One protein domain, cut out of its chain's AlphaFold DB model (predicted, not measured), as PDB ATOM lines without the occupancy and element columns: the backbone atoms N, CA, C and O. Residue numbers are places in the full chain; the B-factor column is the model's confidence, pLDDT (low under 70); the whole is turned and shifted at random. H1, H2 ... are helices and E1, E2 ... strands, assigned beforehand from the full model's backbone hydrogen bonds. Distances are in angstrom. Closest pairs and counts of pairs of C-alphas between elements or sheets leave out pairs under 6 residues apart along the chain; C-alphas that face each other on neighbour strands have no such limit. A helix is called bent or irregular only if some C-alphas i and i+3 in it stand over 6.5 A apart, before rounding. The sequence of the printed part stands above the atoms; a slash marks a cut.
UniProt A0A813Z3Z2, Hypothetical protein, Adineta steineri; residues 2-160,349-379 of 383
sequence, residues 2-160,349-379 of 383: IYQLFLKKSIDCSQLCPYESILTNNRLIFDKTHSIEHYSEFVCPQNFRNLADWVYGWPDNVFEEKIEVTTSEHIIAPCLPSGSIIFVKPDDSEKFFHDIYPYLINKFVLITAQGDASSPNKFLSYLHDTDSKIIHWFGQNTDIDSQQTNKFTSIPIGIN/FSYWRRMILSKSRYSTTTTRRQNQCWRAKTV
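What this domain is: This is residues 2 to 160 and 349 to 379 of the 383 residues of the protein "Hypothetical protein" of Adineta steineri (UniProt A0A813Z3Z2). A twisted parallel sheet of five strands, in the order E4 E6 E7 E8 E9, makes the core, with H5 over one face and H3 and H7 over the other. Past its E4 edge lie a second sheet, antiparallel, in the order E3 E2 E1 E10, and the small antiparallel pair E5 and E11; H3 reaches both larger sheets, while H1 lies farthest out. The printed part has 190 residues, of mixed class, with seven named helices and eleven named strands in the order H1 H2 E1 E2 E3 H3 E4 E5 H4 E6 H5 E7 H6 E8 E9 H7 E10 E11. It is compact, with a radius of gyration of the C-alphas of 15.8 A, and spans 47 by 41 by 32 A.

How they stand to each other: H1, residues 2 to 6, is apart from every other named element. E1, residues 19 to 23, E2, residues 27 to 30, and E3, residues 34 to 37, form a meander, each strand the antiparallel neighbour of the one before, with E1 and E2 a hairpin and E2 and E3 another; N 22 and O 29 at 2.9 A and N 28 and O 36 at 2.8 A are within hydrogen-bond range. E10, residues 368 to 372, is antiparallel to E1, with N 21 and O 369 2.9 A apart. H2, residues 13 to 16, only grazes this sheet. H3, residues 45 to 50, also only grazes it, with residues 46 to 50. In the parallel sheet, E4, residues 54 to 56, E6, residues 84 to 88, E7, residues 108 to 112, E8, residues 134 to 139, and E9, residues 152 to 154, are parallel neighbours in that order, and across the pairs N 56 and O 87, N 109 and O 84, N 138 and O 110, and N 153 and O 137, for instance, are within hydrogen-bond range, each 2.8 A apart. H3 is on this sheet at a height of 9.1 A; its closest C-alpha pair with E6 is Arg 49 and Phe 87, 5.9 A. H5, residues 90 to 103, is on the opposite face at 7.3 A, along the strands at 26 degrees to E6 on the local plane. H7, residues 349 to 357, is on the same face as H3 at 11.1 A, along the strands at 7 degrees to E7 on the local plane. H6, residues 125 to 128, only grazes the sheet with residues 126 to 128. E6, H5, E7 and E7, H6, E8 are strand-helix-strand units, two parallel neighbours with a helix between, with right-handed crossovers. H4, residues 74 to 79, touches H2, closest C-alphas Cys 79 and Cys 13, 5.2 A, and residues 99 to 103 of H5, closest His 74 and Ile 100, 5.3 A. E5, residues 67 to 70, is antiparallel to E11, residues 375 to 378, with N 68 and O 377 2.9 A apart. Every O i to N i+4 pair is within range in H3 and H7, 5 of 10 in H5, 0 of 1 in H1 and 0 of 2 in H4, where O i to N i+3 gives 2 of 2 and 2 of 3; H2 and H6 are too short for such a pair.

Where its parts are: H1 begins at C-alpha 2, (109.785, 122.475, 87.892). E1 is 13.4 A long and E6 and E7 12.9 A each. H5, from C-alpha 90 at (130.781, 103.700, 102.207), is 19.4 A long and irregular, C-alphas 91 and 94 being 7.5 A apart; H4 is only just irregular, C-alphas 75 and 78 being 6.7 A apart. E8 is 12.5 A long and H7 12.0 A. E11 ends at C-alpha 378, (133.199, 89.974, 83.996).

The domain as a whole: The C-alphas farthest apart are those of Ile 2 and Glu 41, 48.7 A. Residues 161 to 348 are not printed, and C-alphas 160 and 349 are 12.8 A apart across the cut. The links E7 to H6 and E8 to E9 are long. Mean pLDDT of the printed part is 88.5; residues 2 to 10, 59 to 64, 72 and 379 are under 70.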
ATOM      1  N   ILE A   2     109.655 122.272  89.355       44.78
ATOM      2  CA  ILE A   2     109.785 122.475  87.892       44.78
ATOM      3  C   ILE A   2     110.765 121.478  87.225       44.78
ATOM      4  O   ILE A   2     110.499 121.009  86.123       44.78
ATOM      5  N   TYR A   3     111.829 121.046  87.916       46.72
ATOM      6  CA  TYR A   3     112.803 120.073  87.379       46.72
ATOM      7  C   TYR A   3     112.242 118.640  87.244       46.72
ATOM      8  O   TYR A   3     112.561 117.927  86.297       46.72
ATOM      9  N   GLN A   4     111.333 118.232  88.142       48.88
ATOM     10  CA  GLN A   4     110.681 116.913  88.077       48.88
ATOM     11  C   GLN A   4     109.656 116.797  86.937       48.88
ATOM     12  O   GLN A   4     109.363 115.694  86.484       48.88
ATOM     13  N   LEU A   5     109.137 117.923  86.438       44.34
ATOM     14  CA  LEU A   5     108.244 117.949  85.275       44.34
ATOM     15  C   LEU A   5     109.013 117.846  83.945       44.34
ATOM     16  O   LEU A   5     108.467 117.315  82.982       44.34
ATOM     17  N   PHE A   6     110.283 118.270  83.896       44.78
ATOM     18  CA  PHE A   6     111.112 118.234  82.682       44.78
ATOM     19  C   PHE A   6     111.755 116.864  82.391       44.78
ATOM     20  O   PHE A   6     111.932 116.514  81.225       44.78
ATOM     21  N   LEU A   7     112.032 116.045  83.414       49.66
ATOM     22  CA  LEU A   7     112.544 114.671  83.237       49.66
ATOM     23  C   LEU A   7     111.474 113.671  82.762       49.66
ATOM     24  O   LEU A   7     111.792 112.542  82.408       49.66
ATOM     25  N   LYS A   8     110.206 114.091  82.666       45.84
ATOM     26  CA  LYS A   8     109.120 113.316  82.047       45.84
ATOM     27  C   LYS A   8     109.160 113.301  80.510       45.84
ATOM     28  O   LYS A   8     108.185 112.892  79.882       45.84
ATOM     29  N   LYS A   9     110.280 113.678  79.878       52.84
ATOM     30  CA  LYS A   9     110.617 113.177  78.534       52.84
ATOM     31  C   LYS A   9     110.850 111.665  78.645       52.84
ATOM     32  O   LYS A   9     111.957 111.241  78.936       52.84
ATOM     33  N   SER A  10     109.762 110.902  78.514       65.69
ATOM     34  CA  SER A  10     109.670 109.439  78.352       65.69
ATOM     35  C   SER A  10     110.901 108.635  78.803       65.69
ATOM     36  O   SER A  10     111.535 107.969  77.984       65.69
ATOM     37  N   ILE A  11     111.263 108.694  80.089       77.19
ATOM     38  CA  ILE A  11     112.254 107.761  80.630       77.19
ATOM     39  C   ILE A  11     111.609 106.379  80.575       77.19
ATOM     40  O   ILE A  11     110.666 106.091  81.315       77.19
ATOM     41  N   ASP A  12     112.090 105.541  79.664       86.62
ATOM     42  CA  ASP A  12     111.657 104.158  79.564       86.62
ATOM     43  C   ASP A  12     112.379 103.331  80.633       86.62
ATOM     44  O   ASP A  12     113.462 102.783  80.420       86.62
ATOM     45  N   CYS A  13     111.776 103.256  81.820       88.94
ATOM     46  CA  CYS A  13     112.333 102.501  82.939       88.94
ATOM     47  C   CYS A  13     112.515 101.009  82.638       88.94
ATOM     48  O   CYS A  13     113.340 100.367  83.288       88.94
ATOM     49  N   SER A  14     111.808 100.459  81.641       87.56
ATOM     50  CA  SER A  14     112.007  99.070  81.220       87.56
ATOM     51  C   SER A  14     113.384  98.849  80.585       87.56
ATOM     52  O   SER A  14     113.943  97.764  80.715       87.56
ATOM     53  N   GLN A  15     113.977  99.888  79.984       87.69
ATOM     54  CA  GLN A  15     115.330  99.841  79.418       87.69
ATOM     55  C   GLN A  15     116.426 100.069  80.462       87.69
ATOM     56  O   GLN A  15     117.537  99.568  80.302       87.69
ATOM     57  N   LEU A  16     116.128 100.815  81.529       88.75
ATOM     58  CA  LEU A  16     117.091 101.131  82.591       88.75
ATOM     59  C   LEU A  16     117.148 100.064  83.690       88.75
ATOM     60  O   LEU A  16     118.202  99.847  84.285       88.75
ATOM     61  N   CYS A  17     116.027  99.387  83.940       91.75
ATOM     62  CA  CYS A  17     115.910  98.340  84.949       91.75
ATOM     63  C   CYS A  17     115.460  96.979  84.378       91.75
ATOM     64  O   CYS A  17     114.550  96.366  84.940       91.75
ATOM     65  N   PRO A  18     116.048  96.472  83.276       92.50
ATOM     66  CA  PRO A  18     115.585  95.240  82.635       92.50
ATOM     67  C   PRO A  18     116.018  93.973  83.384       92.50
ATOM     68  O   PRO A  18     115.599  92.872  83.028       92.50
ATOM     69  N   TYR A  19     116.897  94.099  84.381       93.81
ATOM     70  CA  TYR A  19     117.650  92.964  84.890       93.81
ATOM     71  C   TYR A  19     116.863  92.146  85.911       93.81
ATOM     72  O   TYR A  19     116.081  92.657  86.724       93.81
ATOM     73  N   GLU A  20     117.115  90.843  85.883       95.31
ATOM     74  CA  GLU A  20     116.614  89.888  86.858       95.31
ATOM     75  C   GLU A  20     117.749  89.040  87.423       95.31
ATOM     76  O   GLU A  20     118.796  88.864  86.801       95.31
ATOM     77  N   SER A  21     117.526  88.477  88.604       95.38
ATOM     78  CA  SER A  21     118.461  87.543  89.207       95.38
ATOM     79  C   SER A  21     117.764  86.417  89.944       95.38
ATOM     80  O   SER A  21     116.650  86.566  90.448       95.38
ATOM     81  N   ILE A  22     118.440  85.275  90.014       95.00
ATOM     82  CA  ILE A  22     118.022  84.104  90.777       95.00
ATOM     83  C   ILE A  22     119.148  83.761  91.742       95.00
ATOM     84  O   ILE A  22     120.259  83.435  91.326       95.00
ATOM     85  N   LEU A  23     118.856  83.839  93.034       91.56
ATOM     86  CA  LEU A  23     119.770  83.412  94.080       91.56
ATOM     87  C   LEU A  23     119.654  81.901  94.297       91.56
ATOM     88  O   LEU A  23     118.561  81.375  94.502       91.56
ATOM     89  N   THR A  24     120.792  81.218  94.275       87.50
ATOM     90  CA  THR A  24     120.958  79.816  94.669       87.50
ATOM     91  C   THR A  24     121.863  79.736  95.907       87.50
ATOM     92  O   THR A  24     122.326  80.757  96.416       87.50
ATOM     93  N   ASN A  25     122.152  78.526  96.401       79.19
ATOM     94  CA  ASN A  25     123.000  78.325  97.588       79.19
ATOM     95  C   ASN A  25     124.392  78.951  97.455       79.19
ATOM     96  O   ASN A  25     124.928  79.455  98.438       79.19
ATOM     97  N   ASN A  26     124.985  78.901  96.265       84.94
ATOM     98  CA  ASN A  26     126.376  79.295  96.047       84.94
ATOM     99  C   ASN A  26     126.566  80.295  94.902       84.94
ATOM    100  O   ASN A  26     127.698  80.667  94.590       84.94
ATOM    101  N   ARG A  27     125.481  80.710  94.236       89.62
ATOM    102  CA  ARG A  27     125.538  81.613  93.084       89.62
ATOM    103  C   ARG A  27     124.366  82.584  93.062       89.62
ATOM    104  O   ARG A  27     123.262  82.265  93.487       89.62
ATOM    105  N   LEU A  28     124.600  83.754  92.486       91.75
ATOM    106  CA  LEU A  28     123.569  84.633  91.960       91.75
ATOM    107  C   LEU A  28     123.631  84.530  90.433       91.75
ATOM    108  O   LEU A  28     124.606  84.958  89.819       91.75
ATOM    109  N   ILE A  29     122.607  83.936  89.824       93.19
ATOM    110  CA  ILE A  29     122.452  83.907  88.369       93.19
ATOM    111  C   ILE A  29     121.813  85.233  87.972       93.19
ATOM    112  O   ILE A  29     120.617  85.425  88.178       93.19
ATOM    113  N   PHE A  30     122.616  86.157  87.461       91.88
ATOM    114  CA  PHE A  30     122.216  87.494  87.044       91.88
ATOM    115  C   PHE A  30     121.991  87.535  85.530       91.88
ATOM    116  O   PHE A  30     122.784  86.991  84.762       91.88
ATOM    117  N   ASP A  31     120.891  88.150  85.103       90.06
ATOM    118  CA  ASP A  31     120.499  88.300  83.698       90.06
ATOM    119  C   ASP A  31     120.628  86.996  82.882       90.06
ATOM    120  O   ASP A  31     121.223  86.935  81.804       90.06
ATOM    121  N   LYS A  32     120.118  85.904  83.474       85.81
ATOM    122  CA  LYS A  32     120.056  84.518  82.955       85.81
ATOM    123  C   LYS A  32     121.391  83.815  82.692       85.81
ATOM    124  O   LYS A  32     121.436  82.591  82.735       85.81
ATOM    125  N   THR A  33     122.457  84.551  82.414       83.50
ATOM    126  CA  THR A  33     123.712  84.014  81.867       83.50
ATOM    127  C   THR A  33     124.909  84.278  82.765       83.50
ATOM    128  O   THR A  33     125.874  83.517  82.746       83.50
ATOM    129  N   HIS A  34     124.856  85.333  83.577       87.69
ATOM    130  CA  HIS A  34     126.001  85.779  84.345       87.69
ATOM    131  C   HIS A  34     125.982  85.166  85.745       87.69
ATOM    132  O   HIS A  34     125.143  85.488  86.581       87.69
ATOM    133  N   SER A  35     126.912  84.252  86.010       89.94
ATOM    134  CA  SER A  35     127.036  83.602  87.313       89.94
ATOM    135  C   SER A  35     127.985  84.388  88.210       89.94
ATOM    136  O   SER A  35     129.187  84.417  87.966       89.94
ATOM    137  N   ILE A  36     127.451  84.943  89.292       89.12
ATOM    138  CA  ILE A  36     128.214  85.614  90.343       89.12
ATOM    139  C   ILE A  36     128.325  84.666  91.532       89.12
ATOM    140  O   ILE A  36     127.334  84.050  91.924       89.12
ATOM    141  N   GLU A  37     129.511  84.537  92.122       88.00
ATOM    142  CA  GLU A  37     129.674  83.730  93.332       88.00
ATOM    143  C   GLU A  37     128.862  84.310  94.497       88.00
ATOM    144  O   GLU A  37     128.691  85.526  94.644       88.00
ATOM    145  N   HIS A  38     128.314  83.419  95.315       88.62
ATOM    146  CA  HIS A  38     127.576  83.760  96.517       88.62
ATOM    147  C   HIS A  38     128.015  82.839  97.650       88.62
ATOM    148  O   HIS A  38     128.102  81.627  97.475       88.62
ATOM    149  N   TYR A  39     128.277  83.413  98.817       87.81
ATOM    150  CA  TYR A  39     128.831  82.687  99.955       87.81
ATOM    151  C   TYR A  39     127.785  82.621 101.057       87.81
ATOM    152  O   TYR A  39     127.925  83.293 102.073       87.81
ATOM    153  N   SER A  40     126.686  81.897 100.837       82.69
ATOM    154  CA  SER A  40     125.539  81.875 101.764       82.69
ATOM    155  C   SER A  40     125.923  81.490 103.199       82.69
ATOM    156  O   SER A  40     125.296  81.928 104.171       82.69
ATOM    157  N   GLU A  41     126.995  80.718 103.337       81.88
ATOM    158  CA  GLU A  41     127.532  80.285 104.611       81.88
ATOM    159  C   GLU A  41     128.230  81.368 105.429       81.88
ATOM    160  O   GLU A  41     128.374  81.187 106.641       81.88
ATOM    161  N   PHE A  42     128.663  82.446 104.775       89.12
ATOM    162  CA  PHE A  42     129.483  83.494 105.351       89.12
ATOM    163  C   PHE A  42     128.775  84.833 105.248       89.12
ATOM    164  O   PHE A  42     128.148  85.188 104.253       89.12
ATOM    165  N   VAL A  43     128.939  85.639 106.279       92.88
ATOM    166  CA  VAL A  43     128.737  87.066 106.160       92.88
ATOM    167  C   VAL A  43     129.963  87.624 105.461       92.88
ATOM    168  O   VAL A  43     131.076  87.525 105.975       92.88
ATOM    169  N   CYS A  44     129.746  88.244 104.311       91.50
ATOM    170  CA  CYS A  44     130.775  88.997 103.627       91.50
ATOM    171  C   CYS A  44     130.132  90.110 102.774       91.50
ATOM    172  O   CYS A  44     128.967  89.973 102.377       91.50
ATOM    173  N   PRO A  45     130.831  91.223 102.492       88.88
ATOM    174  CA  PRO A  45     130.212  92.402 101.879       88.88
ATOM    175  C   PRO A  45     129.596  92.174 100.487       88.88
ATOM    176  O   PRO A  45     128.526  92.711 100.192       88.88
ATOM    177  N   GLN A  46     130.204  91.319  99.657       90.12
ATOM    178  CA  GLN A  46     129.680  90.952  98.332       90.12
ATOM    179  C   GLN A  46     128.268  90.373  98.405       90.12
ATOM    180  O   GLN A  46     127.438  90.642  97.539       90.12
ATOM    181  N   ASN A  47     127.961  89.593  99.445       92.38
ATOM    182  CA  ASN A  47     126.636  89.004  99.597       92.38
ATOM    183  C   ASN A  47     125.565  90.085  99.796       92.38
ATOM    184  O   ASN A  47     124.474  89.977  99.237       92.38
ATOM    185  N   PHE A  48     125.888  91.156 100.528       94.94
ATOM    186  CA  PHE A  48     124.995  92.299 100.696       94.94
ATOM    187  C   PHE A  48     124.777  93.052  99.377       94.94
ATOM    188  O   PHE A  48     123.633  93.361  99.046       94.94
ATOM    189  N   ARG A  49     125.833  93.264  98.576       92.88
ATOM    190  CA  ARG A  49     125.716  93.829  97.218       92.88
ATOM    191  C   ARG A  49     124.853  92.955  96.316       92.88
ATOM    192  O   ARG A  49     123.962  93.457  95.640       92.88
ATOM    193  N   ASN A  50     125.080  91.642  96.335       92.38
ATOM    194  CA  ASN A  50     124.290  90.680  95.570       92.38
ATOM    195  C   ASN A  50     122.803  90.754  95.921       92.38
ATOM    196  O   ASN A  50     121.985  90.295  95.132       92.38
ATOM    197  N   LEU A  51     122.430  91.331  97.069       93.88
ATOM    198  CA  LEU A  51     121.047  91.539  97.470       93.88
ATOM    199  C   LEU A  51     120.417  92.833  96.915       93.88
ATOM    200  O   LEU A  51     119.217  93.023  97.088       93.88
ATOM    201  N   ALA A  52     121.155  93.695  96.229       95.38
ATOM    202  CA  ALA A  52     120.645  94.990  95.806       95.38
ATOM    203  C   ALA A  52     119.854  94.949  94.486       95.38
ATOM    204  O   ALA A  52     120.149  94.186  93.562       95.38
ATOM    205  N   ASP A  53     118.859  95.825  94.383       96.25
ATOM    206  CA  ASP A  53     118.204  96.195  93.125       96.25
ATOM    207  C   ASP A  53     118.998  97.264  92.373       96.25
ATOM    208  O   ASP A  53     118.831  97.407  91.166       96.25
ATOM    209  N   TRP A  54     119.881  97.985  93.069       95.19
ATOM    210  CA  TRP A  54     120.819  98.940  92.492       95.19
ATOM    211  C   TRP A  54     122.090  99.041  93.331       95.19
ATOM    212  O   TRP A  54     122.022  99.020  94.558       95.19
ATOM    213  N   VAL A  55     123.245  99.147  92.678       93.19
ATOM    214  CA  VAL A  55     124.561  99.153  93.326       93.19
ATOM    215  C   VAL A  55     125.302 100.418  92.921       93.19
ATOM    216  O   VAL A  55     125.639 100.586  91.755       93.19
ATOM    217  N   TYR A  56     125.576 101.297  93.875       91.19
ATOM    218  CA  TYR A  56     126.297 102.545  93.664       91.19
ATOM    219  C   TYR A  56     127.665 102.486  94.350       91.19
ATOM    220  O   TYR A  56     127.751 102.249  95.554       91.19
ATOM    221  N   GLY A  57     128.733 102.683  93.581       81.19
ATOM    222  CA  GLY A  57     130.096 102.465  94.064       81.19
ATOM    223  C   GLY A  57     130.425 100.971  94.123       81.19
ATOM    224  O   GLY A  57     130.143 100.294  95.107       81.19
ATOM    225  N   TRP A  58     130.956 100.432  93.024       79.81
ATOM    226  CA  TRP A  58     131.523  99.080  92.903       79.81
ATOM    227  C   TRP A  58     132.223  98.960  91.530       79.81
ATOM    228  O   TRP A  58     131.630  99.443  90.566       79.81
ATOM    229  N   PRO A  59     133.394  98.307  91.347       67.50
ATOM    230  CA  PRO A  59     134.181  97.504  92.286       67.50
ATOM    231  C   PRO A  59     135.348  98.238  92.951       67.50
ATOM    232  O   PRO A  59     135.858  99.231  92.445       67.50
ATOM    233  N   ASP A  60     135.850  97.626  94.020       60.38
ATOM    234  CA  ASP A  60     137.242  97.771  94.430       60.38
ATOM    235  C   ASP A  60     138.030  96.578  93.887       60.38
ATOM    236  O   ASP A  60     137.756  95.438  94.261       60.38
ATOM    237  N   ASN A  61     139.050  96.817  93.062       62.19
ATOM    238  CA  ASN A  61     140.002  95.792  92.595       62.19
ATOM    239  C   ASN A  61     140.912  95.251  93.729       62.19
ATOM    240  O   ASN A  61     142.069  94.908  93.497       62.19
ATOM    241  N   VAL A  62     140.431  95.246  94.973       58.75
ATOM    242  CA  VAL A  62     141.216  94.986  96.187       58.75
ATOM    243  C   VAL A  62     141.269  93.486  96.520       58.75
ATOM    244  O   VAL A  62     142.143  93.067  97.273       58.75
ATOM    245  N   PHE A  63     140.412  92.663  95.905       65.00
ATOM    246  CA  PHE A  63     140.341  91.211  96.124       65.00
ATOM    247  C   PHE A  63     140.172  90.438  94.809       65.00
ATOM    248  O   PHE A  63     140.101  91.032  93.734       65.00
ATOM    249  N   GLU A  64     140.084  89.108  94.878       68.06
ATOM    250  CA  GLU A  64     139.915  88.231  93.704       68.06
ATOM    251  C   GLU A  64     138.581  88.396  92.941       68.06
ATOM    252  O   GLU A  64     138.357  87.716  91.934       68.06
ATOM    253  N   GLU A  65     137.707  89.316  93.357       72.31
ATOM    254  CA  GLU A  65     136.461  89.605  92.655       72.31
ATOM    255  C   GLU A  65     136.697  90.243  91.282       72.31
ATOM    256  O   GLU A  65     137.291  91.311  91.157       72.31
ATOM    257  N   LYS A  66     136.164  89.612  90.232       72.31
ATOM    258  CA  LYS A  66     136.301  90.063  88.836       72.31
ATOM    259  C   LYS A  66     134.971  90.515  88.241       72.31
ATOM    260  O   LYS A  66     134.619  90.107  87.133       72.31
ATOM    261  N   ILE A  67     134.222  91.324  88.985       76.62
ATOM    262  CA  ILE A  67     132.930  91.861  88.548       76.62
ATOM    263  C   ILE A  67     133.004  93.381  88.516       76.62
ATOM    264  O   ILE A  67     133.166  94.025  89.547       76.62
ATOM    265  N   GLU A  68     132.830  93.946  87.328       76.44
ATOM    266  CA  GLU A  68     132.549  95.362  87.147       76.44
ATOM    267  C   GLU A  68     131.036  95.567  87.216       76.44
ATOM    268  O   GLU A  68     130.264  94.846  86.571       76.44
ATOM    269  N   VAL A  69     130.614  96.554  88.003       78.25
ATOM    270  CA  VAL A  69     129.220  96.975  88.053       78.25
ATOM    271  C   VAL A  69     129.107  98.319  87.370       78.25
ATOM    272  O   VAL A  69     129.790  99.270  87.729       78.25
ATOM    273  N   THR A  70     128.218  98.401  86.390       72.38
ATOM    274  CA  THR A  70     127.885  99.673  85.754       72.38
ATOM    275  C   THR A  70     126.462 100.048  86.105       72.38
ATOM    276  O   THR A  70     125.544  99.230  85.967       72.38
ATOM    277  N   THR A  71     126.278 101.300  86.492       71.75
ATOM    278  CA  THR A  71     124.975 101.932  86.658       71.75
ATOM    279  C   THR A  71     124.899 103.137  85.739       71.75
ATOM    280  O   THR A  71     125.907 103.785  85.466       71.75
ATOM    281  N   SER A  72     123.716 103.423  85.200       60.19
ATOM    282  CA  SER A  72     123.489 104.750  84.628       60.19
ATOM    283  C   SER A  72     123.417 105.760  85.781       60.19
ATOM    284  O   SER A  72     123.095 105.384  86.909       60.19
ATOM    285  N   GLU A  73     123.770 107.015  85.498       75.75
ATOM    286  CA  GLU A  73     123.824 108.128  86.455       75.75
ATOM    287  C   GLU A  73     122.460 108.381  87.149       75.75
ATOM    288  O   GLU A  73     121.549 107.553  87.122       75.75
ATOM    289  N   HIS A  74     122.263 109.551  87.760       81.75
ATOM    290  CA  HIS A  74     121.016 109.956  88.432       81.75
ATOM    291  C   HIS A  74     119.704 109.672  87.652       81.75
ATOM    292  O   HIS A  74     118.640 109.594  88.263       81.75
ATOM    293  N   ILE A  75     119.760 109.443  86.331       86.81
ATOM    294  CA  ILE A  75     118.638 109.027  85.472       86.81
ATOM    295  C   ILE A  75     117.932 107.726  85.907       86.81
ATOM    296  O   ILE A  75     116.752 107.562  85.610       86.81
ATOM    297  N   ILE A  76     118.605 106.810  86.621       88.50
ATOM    298  CA  ILE A  76     117.976 105.575  87.144       88.50
ATOM    299  C   ILE A  76     117.104 105.851  88.365       88.50
ATOM    300  O   ILE A  76     116.128 105.136  88.596       88.50
ATOM    301  N   ALA A  77     117.435 106.871  89.154       91.00
ATOM    302  CA  ALA A  77     116.822 107.099  90.458       91.00
ATOM    303  C   ALA A  77     115.275 107.190  90.413       91.00
ATOM    304  O   ALA A  77     114.630 106.586  91.276       91.00
ATOM    305  N   PRO A  78     114.645 107.826  89.401       91.50
ATOM    306  CA  PRO A  78     113.188 107.819  89.235       91.50
ATOM    307  C   PRO A  78     112.568 106.451  88.908       91.50
ATOM    308  O   PRO A  78     111.381 106.253  89.156       91.50
ATOM    309  N   CYS A  79     113.340 105.522  88.337       92.50
ATOM    310  CA  CYS A  79     112.858 104.223  87.863       92.50
ATOM    311  C   CYS A  79     112.846 103.130  88.929       92.50
ATOM    312  O   CYS A  79     112.220 102.090  88.721       92.50
ATOM    313  N   LEU A  80     113.516 103.349  90.064       94.19
ATOM    314  CA  LEU A  80     113.570 102.368  91.141       94.19
ATOM    315  C   LEU A  80     112.186 102.170  91.766       94.19
ATOM    316  O   LEU A  80     111.599 103.141  92.253       94.19
ATOM    317  N   PRO A  81     111.654 100.937  91.796       95.31
ATOM    318  CA  PRO A  81     110.395 100.647  92.470       95.31
ATOM    319  C   PRO A  81     110.412 101.009  93.963       95.31
ATOM    320  O   PRO A  81     111.440 100.955  94.636       95.31
ATOM    321  N   SER A  82     109.242 101.320  94.525       97.31
ATOM    322  CA  SER A  82     109.118 101.476  95.980       97.31
ATOM    323  C   SER A  82     109.499 100.187  96.705       97.31
ATOM    324  O   SER A  82     109.089  99.096  96.312       97.31
ATOM    325  N   GLY A  83     110.282 100.325  97.773       98.19
ATOM    326  CA  GLY A  83     110.856  99.218  98.532       98.19
ATOM    327  C   GLY A  83     112.089  98.582  97.888       98.19
ATOM    328  O   GLY A  83     112.500  97.511  98.343       98.19
ATOM    329  N   SER A  84     112.669  99.199  96.852       98.12
ATOM    330  CA  SER A  84     113.931  98.741  96.268       98.12
ATOM    331  C   SER A  84     115.078  98.761  97.271       98.12
ATOM    332  O   SER A  84     115.132  99.610  98.159       98.12
ATOM    333  N   ILE A  85     116.008  97.824  97.112       98.62
ATOM    334  CA  ILE A  85     117.231  97.742  97.911       98.62
ATOM    335  C   ILE A  85     118.355  98.442  97.148       98.62
ATOM    336  O   ILE A  85     118.724  98.009  96.058       98.62
ATOM    337  N   ILE A  86     118.920  99.497  97.723       97.69
ATOM    338  CA  ILE A  86     120.060 100.224  97.165       97.69
ATOM    339  C   ILE A  86     121.291  99.899  98.002       97.69
ATOM    340  O   ILE A  86     121.287 100.087  99.217       97.69
ATOM    341  N   PHE A  87     122.343  99.416  97.355       96.88
ATOM    342  CA  PHE A  87     123.662  99.267  97.954       96.88
ATOM    343  C   PHE A  87     124.519 100.477  97.599       96.88
ATOM    344  O   PHE A  87     124.568 100.864  96.434       96.88
ATOM    345  N   VAL A  88     125.220 101.029  98.582       95.19
ATOM    346  CA  VAL A  88     126.163 102.133  98.415       95.19
ATOM    347  C   VAL A  88     127.480 101.757  99.082       95.19
ATOM    348  O   VAL A  88     127.498 101.409 100.264       95.19
ATOM    349  N   LYS A  89     128.597 101.835  98.360       92.31
ATOM    350  CA  LYS A  89     129.909 101.706  98.998       92.31
ATOM    351  C   LYS A  89     130.126 102.881  99.967       92.31
ATOM    352  O   LYS A  89     129.913 104.023  99.560       92.31
ATOM    353  N   PRO A  90     130.580 102.648 101.215       92.69
ATOM    354  CA  PRO A  90     130.781 103.700 102.207       92.69
ATOM    355  C   PRO A  90     131.569 104.913 101.689       92.69
ATOM    356  O   PRO A  90     131.141 106.042 101.924       92.69
ATOM    357  N   ASP A  91     132.639 104.692 100.920       90.75
ATOM    358  CA  ASP A  91     133.490 105.756 100.359       90.75
ATOM    359  C   ASP A  91     132.755 106.675  99.363       90.75
ATOM    360  O   ASP A  91     133.141 107.829  99.178       90.75
ATOM    361  N   ASP A  92     131.674 106.191  98.748       92.56
ATOM    362  CA  ASP A  92     130.855 106.939  97.791       92.56
ATOM    363  C   ASP A  92     129.586 107.531  98.429       92.56
ATOM    364  O   ASP A  92     128.769 108.131  97.730       92.56
ATOM    365  N   SER A  93     129.417 107.424  99.755       94.50
ATOM    366  CA  SER A  93     128.217 107.922 100.450       94.50
ATOM    367  C   SER A  93     127.995 109.423 100.241       94.50
ATOM    368  O   SER A  93     126.864 109.836 100.005       94.50
ATOM    369  N   GLU A  94     129.056 110.238 100.264       95.00
ATOM    370  CA  GLU A  94     128.951 111.689 100.020       95.00
ATOM    371  C   GLU A  94     128.340 111.976  98.647       95.00
ATOM    372  O   GLU A  94     127.346 112.692  98.540       95.00
ATOM    373  N   LYS A  95     128.910 111.365  97.601       93.44
ATOM    374  CA  LYS A  95     128.434 111.514  96.223       93.44
ATOM    375  C   LYS A  95     127.026 110.963  96.070       93.44
ATOM    376  O   LYS A  95     126.195 111.583  95.426       93.44
ATOM    377  N   PHE A  96     126.713 109.837  96.709       95.00
ATOM    378  CA  PHE A  96     125.365 109.286  96.684       95.00
ATOM    379  C   PHE A  96     124.340 110.267  97.270       95.00
ATOM    380  O   PHE A  96     123.339 110.575  96.625       95.00
ATOM    381  N   PHE A  97     124.579 110.793  98.473       95.50
ATOM    382  CA  PHE A  97     123.635 111.708  99.117       95.50
ATOM    383  C   PHE A  97     123.544 113.071  98.417       95.50
ATOM    384  O   PHE A  97     122.473 113.671  98.417       95.50
ATOM    385  N   HIS A  98     124.620 113.539  97.783       94.25
ATOM    386  CA  HIS A  98     124.630 114.806  97.053       94.25
ATOM    387  C   HIS A  98     124.070 114.686  95.622       94.25
ATOM    388  O   HIS A  98     123.172 115.433  95.241       94.25
ATOM    389  N   ASP A  99     124.559 113.722  94.838       91.75
ATOM    390  CA  ASP A  99     124.319 113.638  93.392       91.75
ATOM    391  C   ASP A  99     123.147 112.723  93.019       91.75
ATOM    392  O   ASP A  99     122.590 112.849  91.931       91.75
ATOM    393  N   ILE A 100     122.769 111.781  93.892       93.56
ATOM    394  CA  ILE A 100     121.787 110.733  93.572       93.56
ATOM    395  C   ILE A 100     120.521 110.844  94.417       93.56
ATOM    396  O   ILE A 100     119.415 110.838  93.870       93.56
ATOM    397  N   TYR A 101     120.658 110.956  95.739       95.50
ATOM    398  CA  TYR A 101     119.532 110.973  96.674       95.50
ATOM    399  C   TYR A 101     118.439 112.006  96.332       95.50
ATOM    400  O   TYR A 101     117.261 111.644  96.424       95.50
ATOM    401  N   PRO A 102     118.752 113.233  95.854       94.56
ATOM    402  CA  PRO A 102     117.730 114.210  95.464       94.56
ATOM    403  C   PRO A 102     116.828 113.773  94.298       94.56
ATOM    404  O   PRO A 102     115.717 114.287  94.153       94.56
ATOM    405  N   TYR A 103     117.288 112.832  93.467       93.81
ATOM    406  CA  TYR A 103     116.553 112.319  92.307       93.81
ATOM    407  C   TYR A 103     115.745 111.054  92.619       93.81
ATOM    408  O   TYR A 103     114.929 110.632  91.797       93.81
ATOM    409  N   LEU A 104     115.938 110.448  93.797       94.50
ATOM    410  CA  LEU A 104     115.128 109.316  94.241       94.50
ATOM    411  C   LEU A 104     113.706 109.799  94.540       94.50
ATOM    412  O   LEU A 104     113.491 110.758  95.283       94.50
ATOM    413  N   ILE A 105     112.723 109.121  93.951       94.56
ATOM    414  CA  ILE A 105     111.300 109.446  94.127       94.56
ATOM    415  C   ILE A 105     110.662 108.488  95.131       94.56
ATOM    416  O   ILE A 105     109.939 108.903  96.035       94.56
ATOM    417  N   ASN A 106     110.943 107.197  94.972       96.50
ATOM    418  CA  ASN A 106     110.335 106.148  95.767       96.50
ATOM    419  C   ASN A 106     111.139 105.858  97.036       96.50
ATOM    420  O   ASN A 106     112.355 106.044  97.086       96.50
ATOM    421  N   LYS A 107     110.444 105.369  98.069       98.19
ATOM    422  CA  LYS A 107     111.092 104.942  99.309       98.19
ATOM    423  C   LYS A 107     111.900 103.664  99.078       98.19
ATOM    424  O   LYS A 107     111.452 102.788  98.343       98.19
ATOM    425  N   PHE A 108     113.048 103.527  99.731       98.56
ATOM    426  CA  PHE A 108     113.995 102.434  99.496       98.56
ATOM    427  C   PHE A 108     114.661 101.943 100.787       98.56
ATOM    428  O   PHE A 108     114.675 102.632 101.805       98.56
ATOM    429  N   VAL A 109     115.222 100.739 100.744       98.81
ATOM    430  CA  VAL A 109     116.108 100.194 101.781       98.81
ATOM    431  C   VAL A 109     117.546 100.504 101.391       98.81
ATOM    432  O   VAL A 109     117.945 100.200 100.269       98.81
ATOM    433  N   LEU A 110     118.325 101.085 102.299       98.75
ATOM    434  CA  LEU A 110     119.733 101.400 102.067       98.75
ATOM    435  C   LEU A 110     120.632 100.342 102.705       98.75
ATOM    436  O   LEU A 110     120.420  99.947 103.852       98.75
ATOM    437  N   ILE A 111     121.658  99.915 101.982       98.50
ATOM    438  CA  ILE A 111     122.756  99.108 102.500       98.50
ATOM    439  C   ILE A 111     124.058  99.864 102.265       98.50
ATOM    440  O   ILE A 111     124.344 100.220 101.126       98.50
ATOM    441  N   THR A 112     124.871 100.045 103.303       96.69
ATOM    442  CA  THR A 112     126.258 100.501 103.156       96.69
ATOM    443  C   THR A 112     127.234  99.469 103.697       96.69
ATOM    444  O   THR A 112     127.232  99.131 104.882       96.69
ATOM    445  N   ALA A 113     128.059  98.923 102.807       94.25
ATOM    446  CA  ALA A 113     129.008  97.860 103.121       94.25
ATOM    447  C   ALA A 113     130.182  97.849 102.129       94.25
ATOM    448  O   ALA A 113     130.117  98.512 101.100       94.25
ATOM    449  N   GLN A 114     131.225  97.066 102.418       89.38
ATOM    450  CA  GLN A 114     132.490  97.006 101.668       89.38
ATOM    451  C   GLN A 114     133.301  98.304 101.805       89.38
ATOM    452  O   GLN A 114     133.460  99.067 100.858       89.38
ATOM    453  N   GLY A 115     133.819  98.564 103.005       89.12
ATOM    454  CA  GLY A 115     134.720  99.687 103.249       89.12
ATOM    455  C   GLY A 115     135.082  99.843 104.720       89.12
ATOM    456  O   GLY A 115     134.475  99.221 105.593       89.12
ATOM    457  N   ASP A 116     136.067 100.697 104.986       91.38
ATOM    458  CA  ASP A 116     136.513 101.024 106.345       91.38
ATOM    459  C   ASP A 116     135.709 102.179 106.967       91.38
ATOM    460  O   ASP A 116     135.674 102.321 108.191       91.38
ATOM    461  N   ALA A 117     135.050 103.000 106.142       93.56
ATOM    462  CA  ALA A 117     134.262 104.133 106.611       93.56
ATOM    463  C   ALA A 117     133.011 103.687 107.390       93.56
ATOM    464  O   ALA A 117     132.385 102.664 107.094       93.56
ATOM    465  N   SER A 118     132.660 104.481 108.400       95.81
ATOM    466  CA  SER A 118     131.489 104.262 109.243       95.81
ATOM    467  C   SER A 118     130.188 104.628 108.540       95.81
ATOM    468  O   SER A 118     130.147 105.478 107.654       95.81
ATOM    469  N   SER A 119     129.100 103.985 108.946       95.56
ATOM    470  CA  SER A 119     127.741 104.328 108.530       95.56
ATOM    471  C   SER A 119     126.813 104.310 109.746       95.56
ATOM    472  O   SER A 119     126.873 103.344 110.506       95.56
ATOM    473  N   PRO A 120     125.931 105.307 109.933       95.94
ATOM    474  CA  PRO A 120     125.566 106.348 108.975       95.94
ATOM    475  C   PRO A 120     126.481 107.584 108.973       95.94
ATOM    476  O   PRO A 120     126.355 108.409 108.067       95.94
ATOM    477  N   ASN A 121     127.402 107.722 109.934       94.12
ATOM    478  CA  ASN A 121     128.301 108.874 110.034       94.12
ATOM    479  C   ASN A 121     127.542 110.216 109.979       94.12
ATOM    480  O   ASN A 121     126.442 110.344 110.521       94.12
ATOM    481  N   LYS A 122     128.094 111.229 109.304       95.38
ATOM    482  CA  LYS A 122     127.486 112.554 109.141       95.38
ATOM    483  C   LYS A 122     126.154 112.556 108.377       95.38
ATOM    484  O   LYS A 122     125.495 113.588 108.334       95.38
ATOM    485  N   PHE A 123     125.739 111.429 107.793       96.81
ATOM    486  CA  PHE A 123     124.494 111.304 107.029       96.81
ATOM    487  C   PHE A 123     123.310 110.804 107.869       96.81
ATOM    488  O   PHE A 123     122.244 110.531 107.320       96.81
ATOM    489  N   LEU A 124     123.466 110.679 109.192       95.88
ATOM    490  CA  LEU A 124     122.395 110.237 110.094       95.88
ATOM    491  C   LEU A 124     121.089 111.034 109.913       95.88
ATOM    492  O   LEU A 124     120.007 110.450 109.978       95.88
ATOM    493  N   SER A 125     121.174 112.343 109.646       95.38
ATOM    494  CA  SER A 125     120.003 113.219 109.481       95.38
ATOM    495  C   SER A 125     119.035 112.734 108.398       95.38
ATOM    496  O   SER A 125     117.825 112.795 108.604       95.38
ATOM    497  N   TYR A 126     119.536 112.114 107.322       96.62
ATOM    498  CA  TYR A 126     118.708 111.585 106.234       96.62
ATOM    499  C   TYR A 126     117.720 110.492 106.679       96.62
ATOM    500  O   TYR A 126     116.760 110.210 105.962       96.62
ATOM    501  N   LEU A 127     117.906 109.863 107.848       95.81
ATOM    502  CA  LEU A 127     116.926 108.928 108.430       95.81
ATOM    503  C   LEU A 127     115.759 109.631 109.140       95.81
ATOM    504  O   LEU A 127     114.668 109.054 109.267       95.81
ATOM    505  N   HIS A 128     116.006 110.846 109.622       92.25
ATOM    506  CA  HIS A 128     115.119 111.614 110.492       92.25
ATOM    507  C   HIS A 128     114.367 112.725 109.759       92.25
ATOM    508  O   HIS A 128     113.340 113.174 110.265       92.25
ATOM    509  N   ASP A 129     114.832 113.124 108.574       92.44
ATOM    510  CA  ASP A 129     114.157 114.122 107.748       92.44
ATOM    511  C   ASP A 129     112.688 113.753 107.503       92.44
ATOM    512  O   ASP A 129     112.333 112.596 107.243       92.44
ATOM    513  N   THR A 130     111.811 114.757 107.572       90.12
ATOM    514  CA  THR A 130     110.361 114.567 107.384       90.12
ATOM    515  C   THR A 130     110.010 113.991 106.010       90.12
ATOM    516  O   THR A 130     109.041 113.242 105.886       90.12
ATOM    517  N   ASP A 131     110.827 114.273 104.992       91.88
ATOM    518  CA  ASP A 131     110.711 113.760 103.627       91.88
ATOM    519  C   ASP A 131     111.699 112.613 103.329       91.88
ATOM    520  O   ASP A 131     111.955 112.290 102.158       91.88
ATOM    521  N   SER A 132     112.247 111.981 104.377       96.31
ATOM    522  CA  SER A 132     113.171 110.857 104.251       96.31
ATOM    523  C   SER A 132     112.585 109.752 103.373       96.31
ATOM    524  O   SER A 132     111.471 109.252 103.582       96.31
ATOM    525  N   LYS A 133     113.383 109.341 102.386       97.25
ATOM    526  CA  LYS A 133     113.058 108.261 101.445       97.25
ATOM    527  C   LYS A 133     113.596 106.913 101.928       97.25
ATOM    528  O   LYS A 133     113.302 105.885 101.325       97.25
ATOM    529  N   ILE A 134     114.341 106.896 103.030       98.38
ATOM    530  CA  ILE A 134     114.945 105.682 103.572       98.38
ATOM    531  C   ILE A 134     113.926 104.970 104.468       98.38
ATOM    532  O   ILE A 134     113.521 105.472 105.518       98.38
ATOM    533  N   ILE A 135     113.510 103.777 104.045       98.25
ATOM    534  CA  ILE A 135     112.653 102.867 104.816       98.25
ATOM    535  C   ILE A 135     113.431 102.339 106.019       98.25
ATOM    536  O   ILE A 135     112.942 102.376 107.147       98.25
ATOM    537  N   HIS A 136     114.634 101.831 105.754       98.62
ATOM    538  CA  HIS A 136     115.566 101.295 106.739       98.62
ATOM    539  C   HIS A 136     116.982 101.326 106.159       98.62
ATOM    540  O   HIS A 136     117.147 101.127 104.954       98.62
ATOM    541  N   TRP A 137     117.991 101.538 106.998       98.56
ATOM    542  CA  TRP A 137     119.401 101.535 106.613       98.56
ATOM    543  C   TRP A 137     120.164 100.438 107.360       98.56
ATOM    544  O   TRP A 137     120.206 100.403 108.584       98.56
ATOM    545  N   PHE A 138     120.766  99.527 106.605       98.31
ATOM    546  CA  PHE A 138     121.705  98.522 107.081       98.31
ATOM    547  C   PHE A 138     123.145  98.982 106.809       98.31
ATOM    548  O   PHE A 138     123.538  99.050 105.648       98.31
ATOM    549  N   GLY A 139     123.929  99.317 107.834       96.94
ATOM    550  CA  GLY A 139     125.279  99.872 107.639       96.94
ATOM    551  C   GLY A 139     126.379  99.151 108.419       96.94
ATOM    552  O   GLY A 139     126.170  98.743 109.562       96.94
ATOM    553  N   GLN A 140     127.551  99.004 107.797       95.81
ATOM    554  CA  GLN A 140     128.775  98.506 108.436       95.81
ATOM    555  C   GLN A 140     129.480  99.601 109.249       95.81
ATOM    556  O   GLN A 140     129.224 100.791 109.067       95.81
ATOM    557  N   ASN A 141     130.392  99.196 110.145       96.25
ATOM    558  CA  ASN A 141     131.216 100.110 110.948       96.25
ATOM    559  C   ASN A 141     130.384 101.172 111.693       96.25
ATOM    560  O   ASN A 141     130.718 102.353 111.682       96.25
ATOM    561  N   THR A 142     129.281 100.757 112.314       95.56
ATOM    562  CA  THR A 142     128.317 101.668 112.943       95.56
ATOM    563  C   THR A 142     128.940 102.562 113.999       95.56
ATOM    564  O   THR A 142     129.563 102.059 114.926       95.56
ATOM    565  N   ASP A 143     128.730 103.870 113.877       95.56
ATOM    566  CA  ASP A 143     129.246 104.925 114.759       95.56
ATOM    567  C   ASP A 143     128.152 105.638 115.571       95.56
ATOM    568  O   ASP A 143     128.403 106.672 116.186       95.56
ATOM    569  N   ILE A 144     126.953 105.056 115.613       94.38
ATOM    570  CA  ILE A 144     125.814 105.544 116.394       94.38
ATOM    571  C   ILE A 144     125.352 104.509 117.421       94.38
ATOM    572  O   ILE A 144     125.529 103.302 117.238       94.38
ATOM    573  N   ASP A 145     124.696 104.983 118.476       90.25
ATOM    574  CA  ASP A 145     124.022 104.123 119.448       90.25
ATOM    575  C   ASP A 145     122.671 103.643 118.918       90.25
ATOM    576  O   ASP A 145     121.938 104.378 118.253       90.25
ATOM    577  N   SER A 146     122.282 102.425 119.299       82.06
ATOM    578  CA  SER A 146     121.004 101.815 118.901       82.06
ATOM    579  C   SER A 146     119.765 102.599 119.353       82.06
ATOM    580  O   SER A 146     118.680 102.391 118.818       82.06
ATOM    581  N   GLN A 147     119.914 103.502 120.324       85.50
ATOM    582  CA  GLN A 147     118.834 104.353 120.825       85.50
ATOM    583  C   GLN A 147     118.558 105.566 119.927       85.50
ATOM    584  O   GLN A 147     117.479 106.145 120.017       85.50
ATOM    585  N   GLN A 148     119.499 105.954 119.056       90.56
ATOM    586  CA  GLN A 148     119.358 107.162 118.235       90.56
ATOM    587  C   GLN A 148     118.281 107.005 117.155       90.56
ATOM    588  O   GLN A 148     117.619 107.974 116.789       90.56
ATOM    589  N   THR A 149     118.071 105.790 116.639       93.81
ATOM    590  CA  THR A 149     117.064 105.536 115.606       93.81
ATOM    591  C   THR A 149     116.662 104.067 115.537       93.81
ATOM    592  O   THR A 149     117.488 103.170 115.677       93.81
ATOM    593  N   ASN A 150     115.386 103.812 115.244       94.44
ATOM    594  CA  ASN A 150     114.874 102.471 114.945       94.44
ATOM    595  C   ASN A 150     114.917 102.129 113.443       94.44
ATOM    596  O   ASN A 150     114.573 101.008 113.065       94.44
ATOM    597  N   LYS A 151     115.332 103.080 112.590       96.62
ATOM    598  CA  LYS A 151     115.472 102.910 111.134       96.62
ATOM    599  C   LYS A 151     116.884 102.509 110.702       96.62
ATOM    600  O   LYS A 151     117.154 102.470 109.505       96.62
ATOM    601  N   PHE A 152     117.785 102.237 111.644       97.62
ATOM    602  CA  PHE A 152     119.145 101.793 111.355       97.62
ATOM    603  C   PHE A 152     119.421 100.439 112.010       97.62
ATOM    604  O   PHE A 152     119.078 100.215 113.168       97.62
ATOM    605  N   THR A 153     120.066  99.538 111.275       97.19
ATOM    606  CA  THR A 153     120.571  98.265 111.792       97.19
ATOM    607  C   THR A 153     122.042  98.138 111.441       97.19
ATOM    608  O   THR A 153     122.408  98.154 110.267       97.19
ATOM    609  N   SER A 154     122.883  97.952 112.456       96.81
ATOM    610  CA  SER A 154     124.275  97.580 112.225       96.81
ATOM    611  C   SER A 154     124.329  96.227 111.520       96.81
ATOM    612  O   SER A 154     123.668  95.279 111.955       96.81
ATOM    613  N   ILE A 155     125.102  96.144 110.440       97.38
ATOM    614  CA  ILE A 155     125.436  94.877 109.798       97.38
ATOM    615  C   ILE A 155     126.930  94.585 109.946       97.38
ATOM    616  O   ILE A 155     127.754  95.499 109.933       97.38
ATOM    617  N   PRO A 156     127.292  93.307 110.084       96.88
ATOM    618  CA  PRO A 156     128.678  92.882 110.240       96.88
ATOM    619  C   PRO A 156     129.546  93.176 109.012       96.88
ATOM    620  O   PRO A 156     129.097  93.002 107.873       96.88
ATOM    621  N   ILE A 157     130.821  93.530 109.233       95.44
ATOM    622  CA  ILE A 157     131.831  93.544 108.158       95.44
ATOM    623  C   ILE A 157     132.073  92.133 107.608       95.44
ATOM    624  O   ILE A 157     132.336  91.959 106.419       95.44
ATOM    625  N   GLY A 158     131.915  91.121 108.467       95.50
ATOM    626  CA  GLY A 158     132.073  89.721 108.106       95.50
ATOM    627  C   GLY A 158     133.519  89.372 107.779       95.50
ATOM    628  O   GLY A 158     134.458  89.964 108.310       95.50
ATOM    629  N   ILE A 159     133.709  88.410 106.887       93.56
ATOM    630  CA  ILE A 159     135.009  88.085 106.291       93.56
ATOM    631  C   ILE A 159     135.076  88.623 104.865       93.56
ATOM    632  O   ILE A 159     134.057  88.971 104.275       93.56
ATOM    633  N   ASN A 160     136.266  88.671 104.282       90.31
ATOM    634  CA  ASN A 160     136.365  88.771 102.834       90.31
ATOM    635  C   ASN A 160     135.781  87.487 102.189       90.31
ATOM    636  O   ASN A 160     135.961  86.379 102.702       90.31
ATOM    637  N   PHE A 349     124.782  84.504 106.099       90.31
ATOM    638  CA  PHE A 349     124.175  85.561 105.304       90.31
ATOM    639  C   PHE A 349     122.643  85.470 105.292       90.31
ATOM    640  O   PHE A 349     121.975  86.499 105.308       90.31
ATOM    641  N   SER A 350     122.076  84.258 105.345       87.19
ATOM    642  CA  SER A 350     120.620  84.046 105.349       87.19
ATOM    643  C   SER A 350     119.894  84.785 106.481       87.19
ATOM    644  O   SER A 350     118.793  85.297 106.272       87.19
ATOM    645  N   TYR A 351     120.512  84.911 107.661       90.31
ATOM    646  CA  TYR A 351     119.963  85.690 108.773       90.31
ATOM    647  C   TYR A 351     119.771  87.160 108.385       90.31
ATOM    648  O   TYR A 351     118.663  87.695 108.471       90.31
ATOM    649  N   TRP A 352     120.831  87.788 107.880       94.50
ATOM    650  CA  TRP A 352     120.822  89.194 107.484       94.50
ATOM    651  C   TRP A 352     119.966  89.441 106.248       94.50
ATOM    652  O   TRP A 352     119.220  90.417 106.196       94.50
ATOM    653  N   ARG A 353     120.000  88.520 105.283       94.00
ATOM    654  CA  ARG A 353     119.144  88.544 104.100       94.00
ATOM    655  C   ARG A 353     117.669  88.606 104.489       94.00
ATOM    656  O   ARG A 353     116.969  89.487 103.999       94.00
ATOM    657  N   ARG A 354     117.192  87.738 105.392       93.69
ATOM    658  CA  ARG A 354     115.788  87.771 105.854       93.69
ATOM    659  C   ARG A 354     115.432  89.109 106.499       93.69
ATOM    660  O   ARG A 354     114.366  89.648 106.208       93.69
ATOM    661  N   MET A 355     116.323  89.666 107.322       95.69
ATOM    662  CA  MET A 355     116.114  90.986 107.929       95.69
ATOM    663  C   MET A 355     115.988  92.087 106.871       95.69
ATOM    664  O   MET A 355     115.051  92.879 106.931       95.69
ATOM    665  N   ILE A 356     116.881  92.112 105.883       97.94
ATOM    666  CA  ILE A 356     116.862  93.119 104.817       97.94
ATOM    667  C   ILE A 356     115.613  92.967 103.947       97.94
ATOM    668  O   ILE A 356     114.902  93.946 103.715       97.94
ATOM    669  N   LEU A 357     115.299  91.743 103.513       97.06
ATOM    670  CA  LEU A 357     114.131  91.491 102.671       97.06
ATOM    671  C   LEU A 357     112.829  91.877 103.379       97.06
ATOM    672  O   LEU A 357     111.967  92.465 102.736       97.06
ATOM    673  N   SER A 358     112.729  91.671 104.699       97.12
ATOM    674  CA  SER A 358     111.557  92.079 105.494       97.12
ATOM    675  C   SER A 358     111.273  93.589 105.488       97.12
ATOM    676  O   SER A 358     110.176  94.006 105.850       97.12
ATOM    677  N   LYS A 359     112.253  94.417 105.098       98.19
ATOM    678  CA  LYS A 359     112.114  95.875 104.942       98.19
ATOM    679  C   LYS A 359     111.931  96.306 103.486       98.19
ATOM    680  O   LYS A 359     111.701  97.482 103.226       98.19
ATOM    681  N   SER A 360     112.075  95.373 102.551       98.25
ATOM    682  CA  SER A 360     112.043  95.611 101.110       98.25
ATOM    683  C   SER A 360     110.673  95.285 100.511       98.25
ATOM    684  O   SER A 360     109.748  94.874 101.208       98.25
ATOM    685  N   ARG A 361     110.553  95.414  99.190       97.19
ATOM    686  CA  ARG A 361     109.369  94.992  98.423       97.19
ATOM    687  C   ARG A 361     109.231  93.477  98.200       97.19
ATOM    688  O   ARG A 361     108.303  93.053  97.517       97.19
ATOM    689  N   TYR A 362     110.165  92.667  98.695       97.06
ATOM    690  CA  TYR A 362     110.203  91.220  98.465       97.06
ATOM    691  C   TYR A 362     109.747  90.414  99.689       97.06
ATOM    692  O   TYR A 362     109.856  90.870 100.825       97.06
ATOM    693  N   SER A 363     109.310  89.169  99.465       94.00
ATOM    694  CA  SER A 363     109.148  88.190 100.548       94.00
ATOM    695  C   SER A 363     110.520  87.757 101.078       94.00
ATOM    696  O   SER A 363     111.501  87.688 100.335       94.00
ATOM    697  N   THR A 364     110.600  87.384 102.356       89.12
ATOM    698  CA  THR A 364     111.833  86.871 102.982       89.12
ATOM    699  C   THR A 364     112.324  85.556 102.362       89.12
ATOM    700  O   THR A 364     113.506  85.218 102.473       89.12
ATOM    701  N   THR A 365     111.445  84.840 101.658       87.12
ATOM    702  CA  THR A 365     111.740  83.598 100.927       87.12
ATOM    703  C   THR A 365     112.057  83.821  99.441       87.12
ATOM    704  O   THR A 365     112.351  82.869  98.725       87.12
ATOM    705  N   THR A 366     112.028  85.063  98.945       90.56
ATOM    706  CA  THR A 366     112.180  85.367  97.512       90.56
ATOM    707  C   THR A 366     113.590  85.082  96.988       90.56
ATOM    708  O   THR A 366     114.536  85.808  97.287       90.56
ATOM    709  N   THR A 367     113.737  84.083  96.121       91.19
ATOM    710  CA  THR A 367     115.011  83.774  95.443       91.19
ATOM    711  C   THR A 367     115.150  84.452  94.079       91.19
ATOM    712  O   THR A 367     116.253  84.851  93.712       91.19
ATOM    713  N   ARG A 368     114.047  84.631  93.338       94.94
ATOM    714  CA  ARG A 368     114.009  85.344  92.049       94.94
ATOM    715  C   ARG A 368     113.613  86.806  92.240       94.94
ATOM    716  O   ARG A 368     112.604  87.089  92.876       94.94
ATOM    717  N   ARG A 369     114.356  87.728  91.632       94.56
ATOM    718  CA  ARG A 369     114.082  89.174  91.656       94.56
ATOM    719  C   ARG A 369     114.157  89.759  90.259       94.56
ATOM    720  O   ARG A 369     114.899  89.257  89.428       94.56
ATOM    721  N   GLN A 370     113.375  90.799  90.017       94.94
ATOM    722  CA  GLN A 370     113.177  91.426  88.706       94.94
ATOM    723  C   GLN A 370     113.166  92.942  88.866       94.94
ATOM    724  O   GLN A 370     112.980  93.424  89.978       94.94
ATOM    725  N   ASN A 371     113.255  93.702  87.776       93.88
ATOM    726  CA  ASN A 371     113.330  95.168  87.803       93.88
ATOM    727  C   ASN A 371     114.562  95.685  88.568       93.88
ATOM    728  O   ASN A 371     114.463  96.631  89.348       93.88
ATOM    729  N   GLN A 372     115.703  95.013  88.405       94.25
ATOM    730  CA  GLN A 372     116.985  95.475  88.932       94.25
ATOM    731  C   GLN A 372     117.627  96.436  87.922       94.25
ATOM    732  O   GLN A 372     117.511  96.243  86.714       94.25
ATOM    733  N   CYS A 373     118.310  97.464  88.419       92.56
ATOM    734  CA  CYS A 373     118.792  98.613  87.646       92.56
ATOM    735  C   CYS A 373     120.325  98.716  87.606       92.56
ATOM    736  O   CYS A 373     120.892  99.805  87.572       92.56
ATOM    737  N   TRP A 374     121.030  97.591  87.676       90.06
ATOM    738  CA  TRP A 374     122.486  97.548  87.547       90.06
ATOM    739  C   TRP A 374     122.893  96.405  86.632       90.06
ATOM    740  O   TRP A 374     122.180  95.413  86.515       90.06
ATOM    741  N   ARG A 375     124.049  96.544  85.988       85.75
ATOM    742  CA  ARG A 375     124.615  95.515  85.116       85.75
ATOM    743  C   ARG A 375     125.891  94.966  85.728       85.75
ATOM    744  O   ARG A 375     126.714  95.738  86.211       85.75
ATOM    745  N   ALA A 376     126.074  93.655  85.630       82.88
ATOM    746  CA  ALA A 376     127.332  92.985  85.927       82.88
ATOM    747  C   ALA A 376     128.098  92.678  84.630       82.88
ATOM    748  O   ALA A 376     127.509  92.232  83.640       82.88
ATOM    749  N   LYS A 377     129.413  92.907  84.627       79.06
ATOM    750  CA  LYS A 377     130.334  92.483  83.563       79.06
ATOM    751  C   LYS A 377     131.531  91.760  84.180       79.06
ATOM    752  O   LYS A 377     132.078  92.218  85.179       79.06
ATOM    753  N   THR A 378     131.960  90.650  83.577       75.25
ATOM    754  CA  THR A 378     133.199  89.974  83.996       75.25
ATOM    755  C   THR A 378     134.394  90.794  83.537       75.25
ATOM    756  O   THR A 378     134.491  91.118  82.353       75.25
ATOM    757  N   VAL A 379     135.338  91.061  84.435       67.00
ATOM    758  CA  VAL A 379     136.626  91.652  84.061       67.00
ATOM    759  C   VAL A 379     137.572  90.533  83.626       67.00
ATOM    760  O   VAL A 379     138.149  89.820  84.451       67.00
TER     761      VAL A 379